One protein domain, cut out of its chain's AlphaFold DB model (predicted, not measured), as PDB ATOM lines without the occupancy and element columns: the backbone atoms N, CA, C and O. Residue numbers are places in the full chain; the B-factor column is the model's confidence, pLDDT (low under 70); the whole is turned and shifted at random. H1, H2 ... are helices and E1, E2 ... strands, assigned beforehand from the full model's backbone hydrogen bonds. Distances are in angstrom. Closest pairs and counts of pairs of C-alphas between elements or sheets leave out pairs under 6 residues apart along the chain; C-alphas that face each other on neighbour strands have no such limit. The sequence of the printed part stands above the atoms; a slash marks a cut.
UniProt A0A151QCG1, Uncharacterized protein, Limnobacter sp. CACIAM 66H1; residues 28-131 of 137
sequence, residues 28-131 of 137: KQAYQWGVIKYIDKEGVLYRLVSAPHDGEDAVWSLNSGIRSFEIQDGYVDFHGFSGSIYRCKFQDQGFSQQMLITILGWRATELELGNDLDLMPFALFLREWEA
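Overview. This is residues 28 to 131 of the 137 residues of an uncharacterized protein of Limnobacter sp. CACIAM 66H1 (UniProt A0A151QCG1). Two small sheets sit partly face to face as a sandwich with crossed strands; the three-stranded one has a long helix, H1, covering one face and the short H2 over part of the opposite face. The hairpin E2 and E3 runs close to the middle, and the meander E4 E5 E6, each strand the antiparallel neighbour of the one before, makes most of the other sheet. The 104 printed residues run E1 E2 E3 E4 E5 E6 H1 E7 H2; the sheet E1 E6 E5 E4 is mixed, the sheet E3 E2 E7 antiparallel, and the class is mixed, helices and strands. The whole is compact and rounded, with a radius of gyration of the C-alphas of 13.1 A and spans of 39 by 36 by 24 A.

Arrangement. E1, residues 28 to 30, runs on into E2, residues 32 to 39, across a break of 1 residue at 95 degrees. E2 forms a hairpin with E3, residues 44 to 51; N 36 and O 47 are 2.9 A apart. E4, residues 66 to 72, and E5, residues 75 to 80, form a hairpin, with N 77 and O 70 at 2.8 A. E5 forms another with E6, residues 85 to 89, where N 78 and O 86 are 2.8 A apart. E1 is the parallel neighbour of E6, with N 30 and O 87 at 3.0 A. The two sheets' strands stand at 44 degrees; the closest C-alphas of E3 and E4 are those of Arg 47 and Ile 66, 5.3 A apart. H1, residues 97 to 112, is on the strongly twisted sheet E3 E2 E7, over E2 at a height of 8.9 A, along the strands. E7, residues 116 to 120, is antiparallel to E2, with N 118 and O 37 at 2.9 A. The closest C-alphas of H1 and E7 are those of Arg 107 and Leu 117, 5.3 A apart. H2, residues 122 to 131, is on the opposite face from H1, its height over the sheet 10.1 A. In H1 and H2 every O i to N i+4 pair is within hydrogen-bond range.

Along the chain. E1 begins at C-alpha 28 (15.061, -57.995, -26.007). E2 and E3 each measure 22.9 A, E4 16.9 A and E5 15.9 A. H1 begins at C-alpha 97 (20.618, -38.350, -35.335) and measures 23.1 A. H2 measures 14.2 A and ends at C-alpha 131 (-7.984, -42.028, -26.312).

Size, cuts and confidence. The two farthest C-alphas, those of Asp 73 and Glu 112, are 40.7 A apart. The printed part has no cut. The link from E3 to E4 is long, residues 52 to 65; its residues 61 to 62 pair antiparallel with residues 49 to 50 of E3. The mean pLDDT of the printed part is 93.3, and residue 55 is under 70.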
ATOM      1  N   LYS A  28      14.016 -58.755 -25.315       92.19
ATOM      2  CA  LYS A  28      15.061 -57.995 -26.007       92.19
ATOM      3  C   LYS A  28      15.286 -56.672 -25.283       92.19
ATOM      4  O   LYS A  28      14.327 -55.952 -25.033       92.19
ATOM      5  N   GLN A  29      16.532 -56.345 -24.959       92.62
ATOM      6  CA  GLN A  29      16.865 -55.034 -24.396       92.62
ATOM      7  C   GLN A  29      17.032 -54.018 -25.526       92.62
ATOM      8  O   GLN A  29      17.712 -54.306 -26.511       92.62
ATOM      9  N   ALA A  30      16.419 -52.849 -25.376       92.12
ATOM     10  CA  ALA A  30      16.610 -51.719 -26.272       92.12
ATOM     11  C   ALA A  30      17.459 -50.651 -25.573       92.12
ATOM     12  O   ALA A  30      17.039 -50.105 -24.554       92.12
ATOM     13  N   TYR A  31      18.631 -50.356 -26.136       89.12
ATOM     14  CA  TYR A  31      19.562 -49.338 -25.618       89.12
ATOM     15  C   TYR A  31      19.202 -47.929 -26.065       89.12
ATOM     16  O   TYR A  31      19.615 -46.953 -25.456       89.12
ATOM     17  N   GLN A  32      18.435 -47.829 -27.145       92.75
ATOM     18  CA  GLN A  32      17.793 -46.603 -27.563       92.75
ATOM     19  C   GLN A  32      16.501 -46.959 -28.282       92.75
ATOM     20  O   GLN A  32      16.444 -47.953 -29.019       92.75
ATOM     21  N   TRP A  33      15.454 -46.167 -28.065       95.56
ATOM     22  CA  TRP A  33      14.144 -46.474 -28.618       95.56
ATOM     23  C   TRP A  33      13.264 -45.245 -28.840       95.56
ATOM     24  O   TRP A  33      13.397 -44.209 -28.188       95.56
ATOM     25  N   GLY A  34      12.308 -45.401 -29.749       96.75
ATOM     26  CA  GLY A  34      11.256 -44.431 -30.014       96.75
ATOM     27  C   GLY A  34      10.005 -45.123 -30.541       96.75
ATOM     28  O   GLY A  34      10.053 -46.264 -31.001       96.75
ATOM     29  N   VAL A  35       8.867 -44.438 -30.479       97.81
ATOM     30  CA  VAL A  35       7.640 -44.914 -31.124       97.81
ATOM     31  C   VAL A  35       7.477 -44.185 -32.447       97.81
ATOM     32  O   VAL A  35       7.713 -42.984 -32.541       97.81
ATOM     33  N   ILE A  36       7.061 -44.907 -33.475       97.19
ATOM     34  CA  ILE A  36       6.636 -44.327 -34.745       97.19
ATOM     35  C   ILE A  36       5.157 -44.626 -34.974       97.19
ATOM     36  O   ILE A  36       4.626 -45.643 -34.511       97.19
ATOM     37  N   LYS A  37       4.495 -43.730 -35.693       97.19
ATOM     38  CA  LYS A  37       3.124 -43.874 -36.158       97.19
ATOM     39  C   LYS A  37       3.175 -44.192 -37.644       97.19
ATOM     40  O   LYS A  37       3.590 -43.360 -38.439       97.19
ATOM     41  N   TYR A  38       2.796 -45.411 -37.986       96.38
ATOM     42  CA  TYR A  38       2.677 -45.878 -39.356       96.38
ATOM     43  C   TYR A  38       1.217 -45.752 -39.796       96.38
ATOM     44  O   TYR A  38       0.311 -46.112 -39.039       96.38
ATOM     45  N   ILE A  39       0.996 -45.193 -40.979       95.81
ATOM     46  CA  ILE A  39      -0.327 -44.900 -41.524       95.81
ATOM     47  C   ILE A  39      -0.405 -45.522 -42.910       95.81
ATOM     48  O   ILE A  39       0.376 -45.175 -43.791       95.81
ATOM     49  N   ASP A  40      -1.365 -46.414 -43.105       93.56
ATOM     50  CA  ASP A  40      -1.661 -47.013 -44.399       93.56
ATOM     51  C   ASP A  40      -3.170 -46.971 -44.686       93.56
ATOM     52  O   ASP A  40      -3.963 -46.349 -43.971       93.56
ATOM     53  N   LYS A  41      -3.581 -47.644 -45.764       93.06
ATOM     54  CA  LYS A  41      -4.991 -47.772 -46.159       93.06
ATOM     55  C   LYS A  41      -5.871 -48.501 -45.131       93.06
ATOM     56  O   LYS A  41      -7.090 -48.367 -45.194       93.06
ATOM     57  N   GLU A  42      -5.285 -49.314 -44.254       91.69
ATOM     58  CA  GLU A  42      -5.986 -50.101 -43.232       91.69
ATOM     59  C   GLU A  42      -6.114 -49.321 -41.918       91.69
ATOM     60  O   GLU A  42      -7.023 -49.576 -41.124       91.69
ATOM     61  N   GLY A  43      -5.264 -48.312 -41.717       92.38
ATOM     62  CA  GLY A  43      -5.416 -47.301 -40.686       92.38
ATOM     63  C   GLY A  43      -4.093 -46.936 -40.030       92.38
ATOM     64  O   GLY A  43      -3.083 -46.710 -40.685       92.38
ATOM     65  N   VAL A  44      -4.123 -46.810 -38.702       94.44
ATOM     66  CA  VAL A  44      -2.959 -46.415 -37.901       94.44
ATOM     67  C   VAL A  44      -2.405 -47.626 -37.161       94.44
ATOM     68  O   VAL A  44      -3.118 -48.251 -36.377       94.44
ATOM     69  N   LEU A  45      -1.107 -47.872 -37.319       95.25
ATOM     70  CA  LEU A  45      -0.337 -48.848 -36.558       95.25
ATOM     71  C   LEU A  45       0.827 -48.151 -35.846       95.25
ATOM     72  O   LEU A  45       1.642 -47.479 -36.469       95.25
ATOM     73  N   TYR A  46       0.960 -48.338 -34.536       97.31
ATOM     74  CA  TYR A  46       2.144 -47.860 -33.818       97.31
ATOM     75  C   TYR A  46       3.219 -48.935 -33.816       97.31
ATOM     76  O   TYR A  46       2.920 -50.097 -33.544       97.31
ATOM     77  N   ARG A  47       4.470 -48.564 -34.083       96.75
ATOM     78  CA  ARG A  47       5.611 -49.492 -34.063       96.75
ATOM     79  C   ARG A  47       6.715 -48.947 -33.168       96.75
ATOM     80  O   ARG A  47       6.900 -47.739 -33.056       96.75
ATOM     81  N   LEU A  48       7.450 -49.855 -32.539       97.12
ATOM     82  CA  LEU A  48       8.664 -49.529 -31.802       97.12
ATOM     83  C   LEU A  48       9.840 -49.539 -32.779       97.12
ATOM     84  O   LEU A  48      10.062 -50.557 -33.439       97.12
ATOM     85  N   VAL A  49      10.599 -48.446 -32.819       96.00
ATOM     86  CA  VAL A  49      11.958 -48.430 -33.365       96.00
ATOM     87  C   VAL A  49      12.944 -48.620 -32.219       96.00
ATOM     88  O   VAL A  49      12.830 -47.967 -31.181       96.00
ATOM     89  N   SER A  50      13.892 -49.540 -32.377       94.50
ATOM     90  CA  SER A  50      14.899 -49.814 -31.349       94.50
ATOM     91  C   SER A  50      16.189 -50.375 -31.932       94.50
ATOM     92  O   SER A  50      16.164 -51.015 -32.989       94.50
ATOM     93  N   ALA A  51      17.292 -50.170 -31.214       89.94
ATOM     94  CA  ALA A  51      18.565 -50.833 -31.466       89.94
ATOM     95  C   ALA A  51      18.995 -51.678 -30.248       89.94
ATOM     96  O   ALA A  51      18.743 -51.285 -29.100       89.94
ATOM     97  N   PRO A  52      19.639 -52.839 -30.479       82.06
ATOM     98  CA  PRO A  52      20.107 -53.730 -29.417       82.06
ATOM     99  C   PRO A  52      21.400 -53.249 -28.736       82.06
ATOM    100  O   PRO A  52      21.841 -53.895 -27.792       82.06
ATOM    101  N   HIS A  53      21.999 -52.159 -29.217       79.06
ATOM    102  CA  HIS A  53      23.128 -51.428 -28.636       79.06
ATOM    103  C   HIS A  53      23.142 -49.993 -29.197       79.06
ATOM    104  O   HIS A  53      22.404 -49.691 -30.140       79.06
ATOM    105  N   ASP A  54      23.946 -49.114 -28.606       71.50
ATOM    106  CA  ASP A  54      24.267 -47.785 -29.130       71.50
ATOM    107  C   ASP A  54      25.477 -47.835 -30.090       71.50
ATOM    108  O   ASP A  54      26.081 -48.889 -30.286       71.50
ATOM    109  N   GLY A  55      25.810 -46.706 -30.727       69.19
ATOM    110  CA  GLY A  55      26.986 -46.577 -31.601       69.19
ATOM    111  C   GLY A  55      26.685 -46.449 -33.099       69.19
ATOM    112  O   GLY A  55      25.537 -46.485 -33.539       69.19
ATOM    113  N   GLU A  56      27.738 -46.242 -33.894       72.62
ATOM    114  CA  GLU A  56      27.642 -46.052 -35.353       72.62
ATOM    115  C   GLU A  56      27.234 -47.326 -36.105       72.62
ATOM    116  O   GLU A  56      26.676 -47.248 -37.198       72.62
ATOM    117  N   ASP A  57      27.474 -48.495 -35.513       78.31
ATOM    118  CA  ASP A  57      27.102 -49.810 -36.032       78.31
ATOM    119  C   ASP A  57      25.720 -50.280 -35.545       78.31
ATOM    120  O   ASP A  57      25.310 -51.406 -35.835       78.31
ATOM    121  N   ALA A  58      24.983 -49.429 -34.818       79.81
ATOM    122  CA  ALA A  58      23.653 -49.742 -34.312       79.81
ATOM    123  C   ALA A  58      22.694 -50.114 -35.451       79.81
ATOM    124  O   ALA A  58      22.319 -49.295 -36.295       79.81
ATOM    125  N   VAL A  59      22.241 -51.369 -35.441       84.50
ATOM    126  CA  VAL A  59      21.232 -51.850 -36.387       84.50
ATOM    127  C   VAL A  59      19.845 -51.526 -35.845       84.50
ATOM    128  O   VAL A  59      19.326 -52.197 -34.948       84.50
ATOM    129  N   TRP A  60      19.230 -50.490 -36.411       89.44
ATOM    130  CA  TRP A  60      17.857 -50.110 -36.093       89.44
ATOM    131  C   TRP A  60      16.865 -51.131 -36.635       89.44
ATOM    132  O   TRP A  60      16.927 -51.557 -37.787       89.44
ATOM    133  N   SER A  61      15.900 -51.488 -35.798       89.00
ATOM    134  CA  SER A  61      14.851 -52.442 -36.128       89.00
ATOM    135  C   SER A  61      13.479 -51.873 -35.802       89.00
ATOM    136  O   SER A  61      13.319 -51.116 -34.841       89.00
ATOM    137  N   LEU A  62      12.486 -52.271 -36.596       92.06
ATOM    138  CA  LEU A  62      11.078 -52.050 -36.300       92.06
ATOM    139  C   LEU A  62      10.454 -53.343 -35.785       92.06
ATOM    140  O   LEU A  62      10.590 -54.398 -36.409       92.06
ATOM    141  N   ASN A  63       9.707 -53.270 -34.685       91.94
ATOM    142  CA  ASN A  63       8.875 -54.400 -34.279       91.94
ATOM    143  C   ASN A  63       7.692 -54.593 -35.250       91.94
ATOM    144  O   ASN A  63       7.437 -53.772 -36.131       91.94
ATOM    145  N   SER A  64       6.928 -55.672 -35.088       92.25
ATOM    146  CA  SER A  64       5.760 -55.988 -35.929       92.25
ATOM    147  C   SER A  64       4.516 -55.130 -35.631       92.25
ATOM    148  O   SER A  64       3.407 -55.563 -35.915       92.25
ATOM    149  N   GLY A  65       4.672 -53.980 -34.972       95.50
ATOM    150  CA  GLY A  65       3.577 -53.220 -34.372       95.50
ATOM    151  C   GLY A  65       3.388 -53.527 -32.891       95.50
ATOM    152  O   GLY A  65       3.585 -54.658 -32.446       95.50
ATOM    153  N   ILE A  66       3.038 -52.491 -32.132       96.81
ATOM    154  CA  ILE A  66       2.786 -52.520 -30.693       96.81
ATOM    155  C   ILE A  66       1.360 -53.022 -30.467       96.81
ATOM    156  O   ILE A  66       0.395 -52.381 -30.878       96.81
ATOM    157  N   ARG A  67       1.237 -54.171 -29.802       95.81
ATOM    158  CA  ARG A  67      -0.041 -54.769 -29.395       95.81
ATOM    159  C   ARG A  67      -0.474 -54.275 -28.017       95.81
ATOM    160  O   ARG A  67      -1.646 -53.995 -27.799       95.81
ATOM    161  N   SER A  68       0.471 -54.213 -27.089       96.06
ATOM    162  CA  SER A  68       0.288 -53.710 -25.729       96.06
ATOM    163  C   SER A  68       1.634 -53.252 -25.183       96.06
ATOM    164  O   SER A  68       2.685 -53.532 -25.770       96.06
ATOM    165  N   PHE A  69       1.608 -52.546 -24.061       97.12
ATOM    166  CA  PHE A  69       2.812 -52.208 -23.323       97.12
ATOM    167  C   PHE A  69       2.528 -52.196 -21.824       97.12
ATOM    168  O   PHE A  69       1.396 -51.952 -21.407       97.12
ATOM    169  N   GLU A  70       3.564 -52.444 -21.034       97.00
ATOM    170  CA  GLU A  70       3.523 -52.381 -19.576       97.00
ATOM    171  C   GLU A  70       4.577 -51.384 -19.098       97.00
ATOM    172  O   GLU A  70       5.698 -51.366 -19.604       97.00
ATOM    173  N   ILE A  71       4.211 -50.517 -18.154       96.81
ATOM    174  CA  ILE A  71       5.127 -49.542 -17.557       96.81
ATOM    175  C   ILE A  71       5.395 -49.969 -16.123       96.81
ATOM    176  O   ILE A  71       4.473 -50.001 -15.308       96.81
ATOM    177  N   GLN A  72       6.654 -50.255 -15.811       95.56
ATOM    178  CA  GLN A  72       7.060 -50.661 -14.472       95.56
ATOM    179  C   GLN A  72       8.541 -50.342 -14.223       95.56
ATOM    180  O   GLN A  72       9.377 -50.493 -15.109       95.56
ATOM    181  N   ASP A  73       8.867 -49.905 -13.002       94.62
ATOM    182  CA  ASP A  73      10.239 -49.796 -12.479       94.62
ATOM    183  C   ASP A  73      11.228 -49.014 -13.366       94.62
ATOM    184  O   ASP A  73      12.413 -49.332 -13.443       94.62
ATOM    185  N   GLY A  74      10.756 -47.964 -14.045       96.44
ATOM    186  CA  GLY A  74      11.598 -47.145 -14.924       96.44
ATOM    187  C   GLY A  74      11.748 -47.687 -16.356       96.44
ATOM    188  O   GLY A  74      12.527 -47.139 -17.142       96.44
ATOM    189  N   TYR A  75      10.995 -48.733 -16.696       97.25
ATOM    190  CA  TYR A  75      10.969 -49.368 -18.005       97.25
ATOM    191  C   TYR A  75       9.580 -49.304 -18.641       97.25
ATOM    192  O   TYR A  75       8.556 -49.180 -17.964       97.25
ATOM    193  N   VAL A  76       9.577 -49.458 -19.960       97.62
ATOM    194  CA  VAL A  76       8.414 -49.812 -20.766       97.62
ATOM    195  C   VAL A  76       8.713 -51.136 -21.457       97.62
ATOM    196  O   VAL A  76       9.700 -51.244 -22.184       97.62
ATOM    197  N   ASP A  77       7.861 -52.131 -21.249       97.50
ATOM    198  CA  ASP A  77       7.910 -53.396 -21.970       97.50
ATOM    199  C   ASP A  77       6.892 -53.347 -23.114       97.50
ATOM    200  O   ASP A  77       5.685 -53.368 -22.888       97.50
ATOM    201  N   PHE A  78       7.363 -53.250 -24.358       97.19
ATOM    202  CA  PHE A  78       6.512 -53.260 -25.548       97.19
ATOM    203  C   PHE A  78       6.316 -54.684 -26.062       97.19
ATOM    204  O   PHE A  78       7.276 -55.356 -26.451       97.19
ATOM    205  N   HIS A  79       5.059 -55.107 -26.161       96.44
ATOM    206  CA  HIS A  79       4.673 -56.407 -26.698       96.44
ATOM    207  C   HIS A  79       4.278 -56.259 -28.166       96.44
ATOM    208  O   HIS A  79       3.324 -55.554 -28.508       96.44
ATOM    209  N   GLY A  80       5.016 -56.923 -29.051       95.31
ATOM    210  CA  GLY A  80       4.754 -56.926 -30.483       95.31
ATOM    211  C   GLY A  80       3.688 -57.943 -30.895       95.31
ATOM    212  O   GLY A  80       3.546 -58.992 -30.264       95.31
ATOM    213  N   PHE A  81       2.993 -57.695 -32.009       94.56
ATOM    214  CA  PHE A  81       2.077 -58.686 -32.607       94.56
ATOM    215  C   PHE A  81       2.740 -60.041 -32.915       94.56
ATOM    216  O   PHE A  81       2.078 -61.072 -32.856       94.56
ATOM    217  N   SER A  82       4.054 -60.065 -33.160       93.44
ATOM    218  CA  SER A  82       4.840 -61.284 -33.378       93.44
ATOM    219  C   SER A  82       5.117 -62.093 -32.100       93.44
ATOM    220  O   SER A  82       5.857 -63.072 -32.160       93.44
ATOM    221  N   GLY A  83       4.656 -61.637 -30.930       92.69
ATOM    222  CA  GLY A  83       5.014 -62.207 -29.626       92.69
ATOM    223  C   GLY A  83       6.393 -61.782 -29.104       92.69
ATOM    224  O   GLY A  83       6.868 -62.336 -28.117       92.69
ATOM    225  N   SER A  84       7.049 -60.813 -29.748       92.88
ATOM    226  CA  SER A  84       8.302 -60.234 -29.250       92.88
ATOM    227  C   SER A  84       8.047 -59.290 -28.073       92.88
ATOM    228  O   SER A  84       7.031 -58.598 -28.051       92.88
ATOM    229  N   ILE A  85       8.975 -59.243 -27.114       95.38
ATOM    230  CA  ILE A  85       8.954 -58.285 -26.003       95.38
ATOM    231  C   ILE A  85      10.240 -57.469 -26.059       95.38
ATOM    232  O   ILE A  85      11.333 -58.042 -26.099       95.38
ATOM    233  N   TYR A  86      10.102 -56.146 -26.073       95.62
ATOM    234  CA  TYR A  86      11.212 -55.200 -26.014       95.62
ATOM    235  C   TYR A  86      11.135 -54.431 -24.706       95.62
ATOM    236  O   TYR A  86      10.149 -53.741 -24.466       95.62
ATOM    237  N   ARG A  87      12.175 -54.546 -23.884       95.81
ATOM    238  CA  ARG A  87      12.322 -53.791 -22.644       95.81
ATOM    239  C   ARG A  87      13.133 -52.533 -22.902       95.81
ATOM    240  O   ARG A  87      14.278 -52.604 -23.354       95.81
ATOM    241  N   CYS A  88      12.533 -51.396 -22.587       96.25
ATOM    242  CA  CYS A  88      13.015 -50.069 -22.933       96.25
ATOM    243  C   CYS A  88      13.137 -49.215 -21.666       96.25
ATOM    244  O   CYS A  88      12.135 -48.972 -20.999       96.25
ATOM    245  N   LYS A  89      14.333 -48.736 -21.314       96.19
ATOM    246  CA  LYS A  89      14.495 -47.797 -20.185       96.19
ATOM    247  C   LYS A  89      13.984 -46.415 -20.568       96.19
ATOM    248  O   LYS A  89      14.286 -45.938 -21.660       96.19
ATOM    249  N   PHE A  90      13.302 -45.717 -19.663       96.25
ATOM    250  CA  PHE A  90      12.823 -44.354 -19.941       96.25
ATOM    251  C   PHE A  90      13.932 -43.368 -20.307       96.25
ATOM    252  O   PHE A  90      13.750 -42.548 -21.199       96.25
ATOM    253  N   GLN A  91      15.082 -43.463 -19.642       95.00
ATOM    254  CA  GLN A  91      16.239 -42.600 -19.909       95.00
ATOM    255  C   GLN A  91      16.801 -42.743 -21.333       95.00
ATOM    256  O   GLN A  91      17.419 -41.812 -21.834       95.00
ATOM    257  N   ASP A  92      16.545 -43.878 -21.983       93.69
ATOM    258  CA  ASP A  92      17.058 -44.210 -23.312       93.69
ATOM    259  C   ASP A  92      16.030 -43.869 -24.416       93.69
ATOM    260  O   ASP A  92      16.193 -44.214 -25.592       93.69
ATOM    261  N   GLN A  93      14.928 -43.211 -24.036       94.88
ATOM    262  CA  GLN A  93      13.893 -42.755 -24.951       94.88
ATOM    263  C   GLN A  93      14.401 -41.584 -25.797       94.88
ATOM    264  O   GLN A  93      14.826 -40.555 -25.275       94.88
ATOM    265  N   GLY A  94      14.215 -41.672 -27.112       92.00
ATOM    266  CA  GLY A  94      14.402 -40.547 -28.017       92.00
ATOM    267  C   GLY A  94      14.951 -40.947 -29.377       92.00
ATOM    268  O   GLY A  94      15.349 -42.086 -29.623       92.00
ATOM    269  N   PHE A  95      14.997 -39.961 -30.267       92.06
ATOM    270  CA  PHE A  95      15.487 -40.129 -31.628       92.06
ATOM    271  C   PHE A  95      16.867 -39.484 -31.748       92.06
ATOM    272  O   PHE A  95      16.995 -38.261 -31.755       92.06
ATOM    273  N   SER A  96      17.904 -40.314 -31.826       90.06
ATOM    274  CA  SER A  96      19.269 -39.863 -32.114       90.06
ATOM    275  C   SER A  96      19.364 -39.487 -33.583       90.06
ATOM    276  O   SER A  96      18.533 -39.889 -34.397       90.06
ATOM    277  N   GLN A  97      20.404 -38.742 -33.947       90.44
ATOM    278  CA  GLN A  97      20.618 -38.350 -35.335       90.44
ATOM    279  C   GLN A  97      20.698 -39.565 -36.273       90.44
ATOM    280  O   GLN A  97      20.087 -39.551 -37.338       90.44
ATOM    281  N   GLN A  98      21.385 -40.635 -35.861       89.44
ATOM    282  CA  GLN A  98      21.488 -41.876 -36.633       89.44
ATOM    283  C   GLN A  98      20.116 -42.538 -36.799       89.44
ATOM    284  O   GLN A  98      19.737 -42.880 -37.917       89.44
ATOM    285  N   MET A  99      19.339 -42.641 -35.715       91.38
ATOM    286  CA  MET A  99      17.979 -43.178 -35.775       91.38
ATOM    287  C   MET A  99      17.103 -42.359 -36.733       91.38
ATOM    288  O   MET A  99      16.377 -42.929 -37.543       91.38
ATOM    289  N   LEU A 100      17.190 -41.027 -36.678       93.19
ATOM    290  CA  LEU A 100      16.433 -40.133 -37.555       93.19
ATOM    291  C   LEU A 100      16.786 -40.340 -39.030       93.19
ATOM    292  O   LEU A 100      15.877 -40.420 -39.850       93.19
ATOM    293  N   ILE A 101      18.071 -40.469 -39.372       92.81
ATOM    294  CA  ILE A 101      18.506 -40.750 -40.751       92.81
ATOM    295  C   ILE A 101      17.897 -42.066 -41.241       92.81
ATOM    296  O   ILE A 101      17.346 -42.118 -42.341       92.81
ATOM    297  N   THR A 102      17.938 -43.116 -40.418       92.31
ATOM    298  CA  THR A 102      17.338 -44.406 -40.769       92.31
ATOM    299  C   THR A 102      15.824 -44.304 -40.954       92.31
ATOM    300  O   THR A 102      15.297 -44.794 -41.953       92.31
ATOM    301  N   ILE A 103      15.123 -43.618 -40.047       94.56
ATOM    302  CA  ILE A 103      13.671 -43.426 -40.143       94.56
ATOM    303  C   ILE A 103      13.296 -42.608 -41.381       94.56
ATOM    304  O   ILE A 103      12.315 -42.938 -42.037       94.56
ATOM    305  N   LEU A 104      14.065 -41.575 -41.735       95.06
ATOM    306  CA  LEU A 104      13.830 -40.790 -42.950       95.06
ATOM    307  C   LEU A 104      13.974 -41.644 -44.214       95.06
ATOM    308  O   LEU A 104      13.161 -41.509 -45.125       95.06
ATOM    309  N   GLY A 105      14.958 -42.548 -44.245       95.19
ATOM    310  CA  GLY A 105      15.100 -43.528 -45.322       95.19
ATOM    311  C   GLY A 105      13.873 -44.434 -45.441       95.19
ATOM    312  O   GLY A 105      13.311 -44.562 -46.524       95.19
ATOM    313  N   TRP A 106      13.404 -44.998 -44.321       95.25
ATOM    314  CA  TRP A 106      12.178 -45.804 -44.306       95.25
ATOM    315  C   TRP A 106      10.950 -45.001 -44.735       95.25
ATOM    316  O   TRP A 106      10.180 -45.470 -45.564       95.25
ATOM    317  N   ARG A 107      10.786 -43.773 -44.229       96.25
ATOM    318  CA  ARG A 107       9.662 -42.902 -44.589       96.25
ATOM    319  C   ARG A 107       9.629 -42.616 -46.087       96.25
ATOM    320  O   ARG A 107       8.553 -42.659 -46.668       96.25
ATOM    321  N   ALA A 108      10.773 -42.343 -46.712       96.94
ATOM    322  CA  ALA A 108      10.834 -42.116 -48.154       96.94
ATOM    323  C   ALA A 108      10.305 -43.329 -48.938       96.94
ATOM    324  O   ALA A 108       9.470 -43.160 -49.822       96.94
ATOM    325  N   THR A 109      10.715 -44.544 -48.559       95.56
ATOM    326  CA  THR A 109      10.199 -45.786 -49.159       95.56
ATOM    327  C   THR A 109       8.698 -45.965 -48.922       95.56
ATOM    328  O   THR A 109       7.976 -46.333 -49.842       95.56
ATOM    329  N   GLU A 110       8.200 -45.684 -47.718       95.31
ATOM    330  CA  GLU A 110       6.769 -45.815 -47.410       95.31
ATOM    331  C   GLU A 110       5.905 -44.805 -48.179       95.31
ATOM    332  O   GLU A 110       4.834 -45.160 -48.673       95.31
ATOM    333  N   LEU A 111       6.395 -43.576 -48.371       96.00
ATOM    334  CA  LEU A 111       5.709 -42.553 -49.166       96.00
ATOM    335  C   LEU A 111       5.569 -42.958 -50.639       96.00
ATOM    336  O   LEU A 111       4.533 -42.685 -51.246       96.00
ATOM    337  N   GLU A 112       6.558 -43.650 -51.212       96.31
ATOM    338  CA  GLU A 112       6.462 -44.212 -52.571       96.31
ATOM    339  C   GLU A 112       5.363 -45.282 -52.687       96.31
ATOM    340  O   GLU A 112       4.779 -45.462 -53.758       96.31
ATOM    341  N   LEU A 113       5.044 -45.962 -51.583       95.62
ATOM    342  CA  LEU A 113       3.971 -46.955 -51.490       95.62
ATOM    343  C   LEU A 113       2.604 -46.339 -51.142       95.62
ATOM    344  O   LEU A 113       1.605 -47.058 -51.091       95.62
ATOM    345  N   GLY A 114       2.541 -45.019 -50.931       96.19
ATOM    346  CA  GLY A 114       1.330 -44.307 -50.516       96.19
ATOM    347  C   GLY A 114       1.007 -44.427 -49.022       96.19
ATOM    348  O   GLY A 114      -0.109 -44.094 -48.622       96.19
ATOM    349  N   ASN A 115       1.959 -44.891 -48.212       96.75
ATOM    350  CA  ASN A 115       1.872 -44.939 -46.755       96.75
ATOM    351  C   ASN A 115       2.586 -43.719 -46.145       96.75
ATOM    352  O   ASN A 115       3.306 -42.999 -46.833       96.75
ATOM    353  N   ASP A 116       2.430 -43.493 -44.840       95.69
ATOM    354  CA  ASP A 116       3.222 -42.502 -44.104       95.69
ATOM    355  C   ASP A 116       3.797 -43.085 -42.810       95.69
ATOM    356  O   ASP A 116       3.269 -44.027 -42.214       95.69
ATOM    357  N   LEU A 117       4.910 -42.503 -42.378       95.50
ATOM    358  CA  LEU A 117       5.633 -42.872 -41.176       95.50
ATOM    359  C   LEU A 117       6.067 -41.598 -40.453       95.50
ATOM    360  O   LEU A 117       6.973 -40.891 -40.894       95.50
ATOM    361  N   ASP A 118       5.460 -41.355 -39.295       95.44
ATOM    362  CA  ASP A 118       5.753 -40.205 -38.448       95.44
ATOM    363  C   ASP A 118       6.447 -40.602 -37.144       95.44
ATOM    364  O   ASP A 118       6.176 -41.641 -36.535       95.44
ATOM    365  N   LEU A 119       7.327 -39.719 -36.672       95.44
ATOM    366  CA  LEU A 119       7.912 -39.815 -35.339       95.44
ATOM    367  C   LEU A 119       6.840 -39.529 -34.289       95.44
ATOM    368  O   LEU A 119       6.138 -38.523 -34.366       95.44
ATOM    369  N   MET A 120       6.762 -40.373 -33.263       96.06
ATOM    370  CA  MET A 120       5.778 -40.238 -32.198       96.06
ATOM    371  C   MET A 120       6.484 -40.139 -30.839       96.06
ATOM    372  O   MET A 120       6.887 -41.159 -30.272       96.06
ATOM    373  N   PRO A 121       6.642 -38.926 -30.271       94.38
ATOM    374  CA  PRO A 121       7.084 -38.770 -28.891       94.38
ATOM    375  C   PRO A 121       6.252 -39.652 -27.956       94.38
ATOM    376  O   PRO A 121       5.024 -39.664 -28.050       94.38
ATOM    377  N   PHE A 122       6.899 -40.366 -27.029       95.81
ATOM    378  CA  PHE A 122       6.212 -41.374 -26.217       95.81
ATOM    379  C   PHE A 122       5.023 -40.801 -25.428       95.81
ATOM    380  O   PHE A 122       3.964 -41.414 -25.362       95.81
ATOM    381  N   ALA A 123       5.142 -39.571 -24.920       95.12
ATOM    382  CA  ALA A 123       4.043 -38.886 -24.240       95.12
ATOM    383  C   ALA A 123       2.818 -38.646 -25.145       95.12
ATOM    384  O   ALA A 123       1.684 -38.716 -24.677       95.12
ATOM    385  N   LEU A 124       3.028 -38.366 -26.437       95.81
ATOM    386  CA  LEU A 124       1.930 -38.253 -27.399       95.81
ATOM    387  C   LEU A 124       1.350 -39.627 -27.723       95.81
ATOM    388  O   LEU A 124       0.132 -39.755 -27.813       95.81
ATOM    389  N   PHE A 125       2.204 -40.650 -27.854       96.56
ATOM    390  CA  PHE A 125       1.758 -42.029 -28.054       96.56
ATOM    391  C   PHE A 125       0.820 -42.471 -26.929       96.56
ATOM    392  O   PHE A 125      -0.274 -42.939 -27.227       96.56
ATOM    393  N   LEU A 126       1.190 -42.249 -25.663       95.88
ATOM    394  CA  LEU A 126       0.346 -42.585 -24.511       95.88
ATOM    395  C   LEU A 126      -1.030 -41.914 -24.595       95.88
ATOM    396  O   LEU A 126      -2.051 -42.587 -24.480       95.88
ATOM    397  N   ARG A 127      -1.064 -40.607 -24.882       95.31
ATOM    398  CA  ARG A 127      -2.322 -39.854 -25.019       95.31
ATOM    399  C   ARG A 127      -3.203 -40.394 -26.142       95.31
ATOM    400  O   ARG A 127      -4.401 -40.573 -25.944       95.31
ATOM    401  N   GLU A 128      -2.631 -40.642 -27.320       94.94
ATOM    402  CA  GLU A 128      -3.397 -41.204 -28.438       94.94
ATOM    403  C   GLU A 128      -3.854 -42.641 -28.159       94.94
ATOM    404  O   GLU A 128      -4.957 -43.016 -28.556       94.94
ATOM    405  N   TRP A 129      -3.026 -43.446 -27.492       93.81
ATOM    406  CA  TRP A 129      -3.344 -44.827 -27.145       93.81
ATOM    407  C   TRP A 129      -4.510 -44.902 -26.159       93.81
ATOM    408  O   TRP A 129      -5.472 -45.633 -26.394       93.81
ATOM    409  N   GLU A 130      -4.477 -44.103 -25.091       91.06
ATOM    410  CA  GLU A 130      -5.554 -44.011 -24.098       91.06
ATOM    411  C   GLU A 130      -6.865 -43.496 -24.698       91.06
ATOM    412  O   GLU A 130      -7.936 -43.973 -24.335       91.06
ATOM    413  N   ALA A 131      -6.797 -42.548 -25.637       90.75
ATOM    414  CA  ALA A 131      -7.984 -42.028 -26.312       90.75
ATOM    415  C   ALA A 131      -8.662 -43.068 -27.222       90.75
ATOM    416  O   ALA A 131      -9.868 -42.990 -27.450       90.75
TER     417      ALA A 131